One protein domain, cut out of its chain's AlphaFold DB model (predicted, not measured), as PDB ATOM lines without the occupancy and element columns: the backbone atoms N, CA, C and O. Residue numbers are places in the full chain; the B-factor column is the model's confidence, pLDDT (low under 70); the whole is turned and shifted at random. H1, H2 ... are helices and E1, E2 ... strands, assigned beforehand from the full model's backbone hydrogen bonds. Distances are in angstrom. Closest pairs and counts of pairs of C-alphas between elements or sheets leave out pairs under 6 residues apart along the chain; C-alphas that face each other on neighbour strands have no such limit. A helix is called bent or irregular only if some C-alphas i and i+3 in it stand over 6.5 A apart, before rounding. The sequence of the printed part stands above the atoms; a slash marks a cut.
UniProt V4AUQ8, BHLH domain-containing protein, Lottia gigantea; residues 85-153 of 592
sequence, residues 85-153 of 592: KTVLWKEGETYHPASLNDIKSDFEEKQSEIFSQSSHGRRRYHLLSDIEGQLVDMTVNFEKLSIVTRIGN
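This is residues 85 to 153 of the 592 residues of the protein "BHLH domain-containing protein" of Lottia gigantea (UniProt V4AUQ8). Look first for a small, twisted three-stranded sheet at one end of a rod, with a long helical hairpin reaching away from it: H1 leads outward and the shorter H2 folds back beside its far part. The loop between the helices sticks out with residues 120 to 125, and after H2 the chain returns to the sheet to add E3. The printed part has 69 residues, with E1, E2, H1, H2 and E3 in that order; the sheet runs E2, E1, E3, antiparallel throughout, and the class is mixed, helices and strands. The whole is only just loose, close to extended, with a radius of gyration of the C-alphas of 16.2 A and spans of 57 by 21 by 17 A.

Find C-alpha 85 at (4.423, 27.965, 19.572); from there strand E1, residues 85 to 91, runs 19.1 A. E2 is residues 94 to 97, 10.4 A, and E3 is residues 145 to 149, 13.0 A, ending at C-alpha 149 at (6.607, 24.524, 21.176). Helix H1, residues 100 to 119, begins at C-alpha 100 at (8.735, 43.569, 18.799) and runs 28.5 A. H2, residues 127 to 136, is 14.2 A long and irregular: C-alphas 130 and 133 are 7.1 A apart.

Start at E1, the inner strand. Its antiparallel neighbour E3 stands at 149 degrees to it; look at N 88 and O 146, 2.8 A apart, and N 86 and O 148, 2.9 A. On its pairing with E2, a hairpin at 138 degrees, find N 89 and O 96 at 2.8 A. The sheet is only just strongly twisted, its C-alphas up to 4.1 A off the best plane. E2, H1, H2 and E3 form a split strand-helix-strand unit, two strands running the same way with E1 between them, and its crossover is right-handed. H1 only grazes the sheet, with residues 102 to 103; the closest C-alphas of E1 and H1 are those of Trp 89 and Asp 102, 7.4 A apart. Farther out, H1 touches H2 with its residues 111 to 119 alone, and the closest C-alphas are those of Ser 118 and Leu 127, 6.9 A apart. These two form a helical hairpin, running opposite ways at a shallow tilt of 34 degrees, only just short of steep. H2 is not on the sheet, and it is apart from E1 and E2. In H1 every O i to N i+4 pair is within hydrogen-bond range, in H2 4 of 6.

The two C-alphas farthest apart, those of Arg 122 and Asn 153, are 58.2 A from each other. The printed part has no cut, and no link is long. The model's mean pLDDT over the printed part is 85.9; look for values under 70 at residues 122 to 126 and 151 to 153.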
ATOM      1  N   LYS A  85       3.055  27.528  19.280       91.75
ATOM      2  CA  LYS A  85       4.423  27.965  19.572       91.75
ATOM      3  C   LYS A  85       4.362  29.279  20.335       91.75
ATOM      4  O   LYS A  85       3.594  30.168  19.987       91.75
ATOM      5  N   THR A  86       5.197  29.426  21.347       90.44
ATOM      6  CA  THR A  86       5.397  30.709  22.012       90.44
ATOM      7  C   THR A  86       6.848  31.099  21.823       90.44
ATOM      8  O   THR A  86       7.753  30.328  22.145       90.44
ATOM      9  N   VAL A  87       7.062  32.281  21.258       92.00
ATOM     10  CA  VAL A  87       8.389  32.882  21.188       92.00
ATOM     11  C   VAL A  87       8.621  33.581  22.519       92.00
ATOM     12  O   VAL A  87       7.820  34.424  22.922       92.00
ATOM     13  N   LEU A  88       9.663  33.175  23.226       93.88
ATOM     14  CA  LEU A  88      10.073  33.731  24.502       93.88
ATOM     15  C   LEU A  88      11.354  34.539  24.314       93.88
ATOM     16  O   LEU A  88      12.253  34.132  23.575       93.88
ATOM     17  N   TRP A  89      11.426  35.666  25.002       96.62
ATOM     18  CA  TRP A  89      12.605  36.497  25.130       96.62
ATOM     19  C   TRP A  89      13.179  36.347  26.535       96.62
ATOM     20  O   TRP A  89      12.429  36.286  27.510       96.62
ATOM     21  N   LYS A  90      14.501  36.240  26.633       96.62
ATOM     22  CA  LYS A  90      15.234  36.126  27.889       96.62
ATOM     23  C   LYS A  90      15.711  37.505  28.324       96.62
ATOM     24  O   LYS A  90      16.530  38.125  27.647       96.62
ATOM     25  N   GLU A  91      15.260  37.936  29.491       96.00
ATOM     26  CA  GLU A  91      15.734  39.142  30.163       96.00
ATOM     27  C   GLU A  91      16.256  38.752  31.548       96.00
ATOM     28  O   GLU A  91      15.515  38.293  32.422       96.00
ATOM     29  N   GLY A  92      17.581  38.834  31.707       93.81
ATOM     30  CA  GLY A  92      18.280  38.308  32.878       93.81
ATOM     31  C   GLY A  92      18.105  36.792  33.020       93.81
ATOM     32  O   GLY A  92      18.528  36.015  32.161       93.81
ATOM     33  N   GLU A  93      17.488  36.371  34.123       95.12
ATOM     34  CA  GLU A  93      17.188  34.963  34.429       95.12
ATOM     35  C   GLU A  93      15.750  34.557  34.067       95.12
ATOM     36  O   GLU A  93      15.394  33.381  34.159       95.12
ATOM     37  N   THR A  94      14.917  35.507  33.637       95.44
ATOM     38  CA  THR A  94      13.496  35.280  33.357       95.44
ATOM     39  C   THR A  94      13.198  35.225  31.865       95.44
ATOM     40  O   THR A  94      13.887  35.845  31.056       95.44
ATOM     41  N   TYR A  95      12.151  34.476  31.507       94.88
ATOM     42  CA  TYR A  95      11.623  34.415  30.147       94.88
ATOM     43  C   TYR A  95      10.223  35.022  30.102       94.88
ATOM     44  O   TYR A  95       9.341  34.614  30.864       94.88
ATOM     45  N   HIS A  96       9.996  35.932  29.162       94.44
ATOM     46  CA  HIS A  96       8.685  36.514  28.868       94.44
ATOM     47  C   HIS A  96       8.320  36.330  27.392       94.44
ATOM     48  O   HIS A  96       9.190  36.016  26.586       94.44
ATOM     49  N   PRO A  97       7.041  36.459  26.996       92.44
ATOM     50  CA  PRO A  97       6.666  36.440  25.584       92.44
ATOM     51  C   PRO A  97       7.400  37.541  24.813       92.44
ATOM     52  O   PRO A  97       7.310  38.707  25.187       92.44
ATOM     53  N   ALA A  98       8.111  37.167  23.749       94.50
ATOM     54  CA  ALA A  98       8.912  38.106  22.976       94.50
ATOM     55  C   ALA A  98       8.028  39.181  22.333       94.50
ATOM     56  O   ALA A  98       7.070  38.870  21.618       94.50
ATOM     57  N   SER A  99       8.372  40.444  22.570       94.19
ATOM     58  CA  SER A  99       7.751  41.594  21.926       94.19
ATOM     59  C   SER A  99       8.603  42.101  20.761       94.19
ATOM     60  O   SER A  99       9.801  41.837  20.665       94.19
ATOM     61  N   LEU A 100       7.992  42.878  19.860       93.75
ATOM     62  CA  LEU A 100       8.735  43.569  18.799       93.75
ATOM     63  C   LEU A 100       9.806  44.509  19.382       93.75
ATOM     64  O   LEU A 100      10.884  44.633  18.807       93.75
ATOM     65  N   ASN A 101       9.518  45.149  20.519       95.12
ATOM     66  CA  ASN A 101      10.430  46.099  21.153       95.12
ATOM     67  C   ASN A 101      11.695  45.417  21.682       95.12
ATOM     68  O   ASN A 101      12.768  46.000  21.584       95.12
ATOM     69  N   ASP A 102      11.588  44.175  22.161       94.94
ATOM     70  CA  ASP A 102      12.748  43.408  22.626       94.94
ATOM     71  C   ASP A 102      13.744  43.160  21.482       94.94
ATOM     72  O   ASP A 102      14.951  43.342  21.631       94.94
ATOM     73  N   ILE A 103      13.225  42.815  20.300       92.62
ATOM     74  CA  ILE A 103      14.039  42.574  19.102       92.62
ATOM     75  C   ILE A 103      14.632  43.876  18.568       92.62
ATOM     76  O   ILE A 103      15.789  43.888  18.152       92.62
ATOM     77  N   LYS A 104      13.861  44.973  18.585       93.62
ATOM     78  CA  LYS A 104      14.374  46.299  18.215       93.62
ATOM     79  C   LYS A 104      15.522  46.715  19.128       93.62
ATOM     80  O   LYS A 104      16.565  47.101  18.622       93.62
ATOM     81  N   SER A 105      15.354  46.547  20.437       95.19
ATOM     82  CA  SER A 105      16.382  46.858  21.431       95.19
ATOM     83  C   SER A 105      17.659  46.031  21.214       95.19
ATOM     84  O   SER A 105      18.747  46.595  21.174       95.19
ATOM     85  N   ASP A 106      17.549  44.718  20.955       94.50
ATOM     86  CA  ASP A 106      18.717  43.869  20.631       94.50
ATOM     87  C   ASP A 106      19.441  44.322  19.358       94.50
ATOM     88  O   ASP A 106      20.667  44.254  19.266       94.50
ATOM     89  N   PHE A 107      18.685  44.782  18.362       92.38
ATOM     90  CA  PHE A 107      19.244  45.278  17.112       92.38
ATOM     91  C   PHE A 107      19.920  46.643  17.290       92.38
ATOM     92  O   PHE A 107      21.029  46.842  16.799       92.38
ATOM     93  N   GLU A 108      19.299  47.566  18.027       93.75
ATOM     94  CA  GLU A 108      19.865  48.875  18.372       93.75
ATOM     95  C   GLU A 108      21.149  48.736  19.205       93.75
ATOM     96  O   GLU A 108      22.142  49.411  18.922       93.75
ATOM     97  N   GLU A 109      21.166  47.813  20.172       95.25
ATOM     98  CA  GLU A 109      22.345  47.475  20.979       95.25
ATOM     99  C   GLU A 109      23.505  47.011  20.083       95.25
ATOM    100  O   GLU A 109      24.601  47.574  20.140       95.25
ATOM    101  N   LYS A 110      23.253  46.055  19.180       93.62
ATOM    102  CA  LYS A 110      24.263  45.552  18.232       93.62
ATOM    103  C   LYS A 110      24.736  46.602  17.245       93.62
ATOM    104  O   LYS A 110      25.925  46.669  16.938       93.62
ATOM    105  N   GLN A 111      23.828  47.428  16.736       90.38
ATOM    106  CA  GLN A 111      24.203  48.547  15.879       90.38
ATOM    107  C   GLN A 111      25.147  49.491  16.619       90.38
ATOM    108  O   GLN A 111      26.216  49.812  16.099       90.38
ATOM    109  N   SER A 112      24.783  49.894  17.837       92.62
ATOM    110  CA  SER A 112      25.612  50.750  18.688       92.62
ATOM    111  C   SER A 112      26.992  50.137  18.938       92.62
ATOM    112  O   SER A 112      28.008  50.831  18.841       92.62
ATOM    113  N   GLU A 113      27.055  48.825  19.167       93.44
ATOM    114  CA  GLU A 113      28.310  48.096  19.332       93.44
ATOM    115  C   GLU A 113      29.179  48.154  18.064       93.44
ATOM    116  O   GLU A 113      30.344  48.548  18.141       93.44
ATOM    117  N   ILE A 114      28.619  47.860  16.885       89.75
ATOM    118  CA  ILE A 114      29.336  47.915  15.596       89.75
ATOM    119  C   ILE A 114      29.860  49.333  15.317       89.75
ATOM    120  O   ILE A 114      31.011  49.521  14.897       89.75
ATOM    121  N   PHE A 115      29.047  50.361  15.574       87.62
ATOM    122  CA  PHE A 115      29.466  51.758  15.422       87.62
ATOM    123  C   PHE A 115      30.570  52.134  16.414       87.62
ATOM    124  O   PHE A 115      31.552  52.783  16.040       87.62
ATOM    125  N   SER A 116      30.460  51.675  17.657       89.75
ATOM    126  CA  SER A 116      31.483  51.892  18.676       89.75
ATOM    127  C   SER A 116      32.791  51.225  18.263       89.75
ATOM    128  O   SER A 116      33.812  51.905  18.179       89.75
ATOM    129  N   GLN A 117      32.778  49.947  17.886       89.06
ATOM    130  CA  GLN A 117      33.972  49.214  17.454       89.06
ATOM    131  C   GLN A 117      34.640  49.852  16.224       89.06
ATOM    132  O   GLN A 117      35.862  50.021  16.192       89.06
ATOM    133  N   SER A 118      33.854  50.279  15.234       84.81
ATOM    134  CA  SER A 118      34.377  50.903  14.010       84.81
ATOM    135  C   SER A 118      34.922  52.323  14.230       84.81
ATOM    136  O   SER A 118      35.878  52.732  13.561       84.81
ATOM    137  N   SER A 119      34.398  53.067  15.208       80.50
ATOM    138  CA  SER A 119      34.867  54.425  15.525       80.50
ATOM    139  C   SER A 119      36.278  54.481  16.139       80.50
ATOM    140  O   SER A 119      36.962  55.501  16.004       80.50
ATOM    141  N   HIS A 120      36.756  53.383  16.737       80.81
ATOM    142  CA  HIS A 120      38.078  53.297  17.380       80.81
ATOM    143  C   HIS A 120      39.241  53.114  16.378       80.81
ATOM    144  O   HIS A 120      40.416  53.177  16.752       80.81
ATOM    145  N   GLY A 121      38.952  52.941  15.083       73.44
ATOM    146  CA  GLY A 121      39.962  52.836  14.030       73.44
ATOM    147  C   GLY A 121      40.491  54.196  13.555       73.44
ATOM    148  O   GLY A 121      39.737  55.079  13.156       73.44
ATOM    149  N   ARG A 122      41.823  54.351  13.463       60.25
ATOM    150  CA  ARG A 122      42.521  55.548  12.917       60.25
ATOM    151  C   ARG A 122      42.164  55.917  11.458       60.25
ATOM    152  O   ARG A 122      42.733  56.863  10.917       60.25
ATOM    153  N   ARG A 123      41.271  55.187  10.782       62.03
ATOM    154  CA  ARG A 123      40.921  55.375   9.364       62.03
ATOM    155  C   ARG A 123      39.418  55.596   9.192       62.03
ATOM    156  O   ARG A 123      38.709  54.740   8.693       62.03
ATOM    157  N   ARG A 124      38.948  56.801   9.517       64.50
ATOM    158  CA  ARG A 124      37.533  57.219   9.405       64.50
ATOM    159  C   ARG A 124      36.980  57.336   7.972       64.50
ATOM    160  O   ARG A 124      35.880  57.840   7.783       64.50
ATOM    161  N   TYR A 125      37.729  56.944   6.943       63.22
ATOM    162  CA  TYR A 125      37.372  57.270   5.556       63.22
ATOM    163  C   TYR A 125      36.479  56.231   4.864       63.22
ATOM    164  O   TYR A 125      35.983  56.527   3.779       63.22
ATOM    165  N   HIS A 126      36.245  55.064   5.475       69.62
ATOM    166  CA  HIS A 126      35.476  53.969   4.871       69.62
ATOM    167  C   HIS A 126      34.449  53.330   5.814       69.62
ATOM    168  O   HIS A 126      34.045  52.199   5.581       69.62
ATOM    169  N   LEU A 127      33.955  54.087   6.805       71.50
ATOM    170  CA  LEU A 127      33.034  53.588   7.835       71.50
ATOM    171  C   LEU A 127      31.905  52.717   7.264       71.50
ATOM    172  O   LEU A 127      31.693  51.624   7.757       71.50
ATOM    173  N   LEU A 128      31.230  53.168   6.200       70.56
ATOM    174  CA  LEU A 128      30.123  52.423   5.589       70.56
ATOM    175  C   LEU A 128      30.551  51.075   5.000       70.56
ATOM    176  O   LEU A 128      29.861  50.093   5.222       70.56
ATOM    177  N   SER A 129      31.678  51.017   4.288       76.31
ATOM    178  CA  SER A 129      32.189  49.761   3.720       76.31
ATOM    179  C   SER A 129      32.721  48.823   4.805       76.31
ATOM    180  O   SER A 129      32.602  47.610   4.678       76.31
ATOM    181  N   ASP A 130      33.279  49.385   5.876       76.50
ATOM    182  CA  ASP A 130      33.840  48.619   6.990       76.50
ATOM    183  C   ASP A 130      32.737  47.981   7.859       76.50
ATOM    184  O   ASP A 130      32.932  46.895   8.410       76.50
ATOM    185  N   ILE A 131      31.571  48.632   7.966       82.81
ATOM    186  CA  ILE A 131      30.416  48.121   8.724       82.81
ATOM    187  C   ILE A 131      29.416  47.342   7.862       82.81
ATOM    188  O   ILE A 131      28.578  46.645   8.423       82.81
ATOM    189  N   GLU A 132      29.475  47.444   6.530       81.19
ATOM    190  CA  GLU A 132      28.487  46.841   5.620       81.19
ATOM    191  C   GLU A 132      28.323  45.338   5.865       81.19
ATOM    192  O   GLU A 132      27.203  44.882   6.082       81.19
ATOM    193  N   GLY A 133      29.428  44.587   5.922       82.69
ATOM    194  CA  GLY A 133      29.382  43.148   6.205       82.69
ATOM    195  C   GLY A 133      28.751  42.837   7.564       82.69
ATOM    196  O   GLY A 133      27.862  42.001   7.658       82.69
ATOM    197  N   GLN A 134      29.128  43.585   8.606       84.50
ATOM    198  CA  GLN A 134      28.609  43.376   9.964       84.50
ATOM    199  C   GLN A 134      27.119  43.728  10.090       84.50
ATOM    200  O   GLN A 134      26.393  43.081  10.838       84.50
ATOM    201  N   LEU A 135      26.654  44.745   9.358       81.06
ATOM    202  CA  LEU A 135      25.240  45.120   9.312       81.06
ATOM    203  C   LEU A 135      24.398  44.073   8.574       81.06
ATOM    204  O   LEU A 135      23.278  43.796   8.998       81.06
ATOM    205  N   VAL A 136      24.914  43.511   7.477       81.19
ATOM    206  CA  VAL A 136      24.218  42.483   6.684       81.19
ATOM    207  C   VAL A 136      24.137  41.161   7.445       81.19
ATOM    208  O   VAL A 136      23.089  40.516   7.436       81.19
ATOM    209  N   ASP A 137      25.199  40.803   8.160       84.81
ATOM    210  CA  ASP A 137      25.273  39.581   8.963       84.81
ATOM    211  C   ASP A 137      24.613  39.733  10.347       84.81
ATOM    212  O   ASP A 137      24.725  38.850  11.202       84.81
ATOM    213  N   MET A 138      23.909  40.843  10.598       87.19
ATOM    214  CA  MET A 138      23.293  41.099  11.893       87.19
ATOM    215  C   MET A 138      22.099  40.172  12.126       87.19
ATOM    216  O   MET A 138      20.990  40.385  11.636       87.19
ATOM    217  N   THR A 139      22.322  39.137  12.928       89.31
ATOM    218  CA  THR A 139      21.282  38.200  13.358       89.31
ATOM    219  C   THR A 139      20.789  38.527  14.760       89.31
ATOM    220  O   THR A 139      21.554  39.015  15.591       89.31
ATOM    221  N   VAL A 140      19.531  38.195  15.067       88.38
ATOM    222  CA  VAL A 140      18.992  38.249  16.441       88.38
ATOM    223  C   VAL A 140      19.834  37.365  17.361       88.38
ATOM    224  O   VAL A 140      20.337  36.324  16.935       88.38
ATOM    225  N   ASN A 141      20.023  37.776  18.618       89.88
ATOM    226  CA  ASN A 141      20.759  36.954  19.569       89.88
ATOM    227  C   ASN A 141      19.920  35.714  19.923       89.88
ATOM    228  O   ASN A 141      18.972  35.790  20.704       89.88
ATOM    229  N   PHE A 142      20.275  34.565  19.345       89.69
ATOM    230  CA  PHE A 142      19.587  33.297  19.591       89.69
ATOM    231  C   PHE A 142      19.720  32.809  21.041       89.69
ATOM    232  O   PHE A 142      18.932  31.973  21.464       89.69
ATOM    233  N   GLU A 143      20.655  33.343  21.831       92.88
ATOM    234  CA  GLU A 143      20.726  33.059  23.270       92.88
ATOM    235  C   GLU A 143      19.622  33.778  24.055       92.88
ATOM    236  O   GLU A 143      19.178  33.285  25.096       92.88
ATOM    237  N   LYS A 144      19.170  34.938  23.556       94.31
ATOM    238  CA  LYS A 144      18.049  35.693  24.129       94.31
ATOM    239  C   LYS A 144      16.698  35.181  23.623       94.31
ATOM    240  O   LYS A 144      15.699  35.319  24.321       94.31
ATOM    241  N   LEU A 145      16.647  34.573  22.437       94.00
ATOM    242  CA  LEU A 145      15.407  34.132  21.795       94.00
ATOM    243  C   LEU A 145      15.193  32.615  21.927       94.00
ATOM    244  O   LEU A 145      15.938  31.824  21.357       94.00
ATOM    245  N   SER A 146      14.114  32.194  22.586       92.88
ATOM    246  CA  SER A 146      13.733  30.779  22.708       92.88
ATOM    247  C   SER A 146      12.367  30.516  22.080       92.88
ATOM    248  O   SER A 146      11.399  31.221  22.349       92.88
ATOM    249  N   ILE A 147      12.254  29.485  21.238       91.62
ATOM    250  CA  ILE A 147      10.970  29.066  20.660       91.62
ATOM    251  C   ILE A 147      10.499  27.824  21.402       91.62
ATOM    252  O   ILE A 147      10.968  26.713  21.154       91.62
ATOM    253  N   VAL A 148       9.526  28.006  22.287       91.38
ATOM    254  CA  VAL A 148       8.918  26.896  23.015       91.38
ATOM    255  C   VAL A 148       7.712  26.418  22.223       91.38
ATOM    256  O   VAL A 148       6.703  27.111  22.096       91.38
ATOM    257  N   THR A 149       7.802  25.207  21.679       90.00
ATOM    258  CA  THR A 149       6.607  24.524  21.176       90.00
ATOM    259  C   THR A 149       5.816  24.101  22.401       90.00
ATOM    260  O   THR A 149       6.339  23.388  23.252       90.00
ATOM    261  N   ARG A 150       4.580  24.574  22.534       78.56
ATOM    262  CA  ARG A 150       3.676  24.205  23.617       78.56
ATOM    263  C   ARG A 150       3.492  22.694  23.553       78.56
ATOM    264  O   ARG A 150       2.742  22.183  22.722       78.56
ATOM    265  N   ILE A 151       4.214  21.980  24.413       59.12
ATOM    266  CA  ILE A 151       4.101  20.534  24.563       59.12
ATOM    267  C   ILE A 151       2.715  20.278  25.148       59.12
ATOM    268  O   ILE A 151       2.507  20.355  26.352       59.12
ATOM    269  N   GLY A 152       1.749  20.065  24.258       54.56
ATOM    270  CA  GLY A 152       0.419  19.563  24.553       54.56
ATOM    271  C   GLY A 152      -0.427  20.427  25.491       54.56
ATOM    272  O   GLY A 152      -0.302  20.394  26.712       54.56
ATOM    273  N   ASN A 153      -1.517  20.962  24.944       49.53
ATOM    274  CA  ASN A 153      -2.755  21.206  25.694       49.53
ATOM    275  C   ASN A 153      -3.344  19.932  26.371       49.53
ATOM    276  O   ASN A 153      -4.481  19.961  26.843       49.53
TER     277      ASN A 153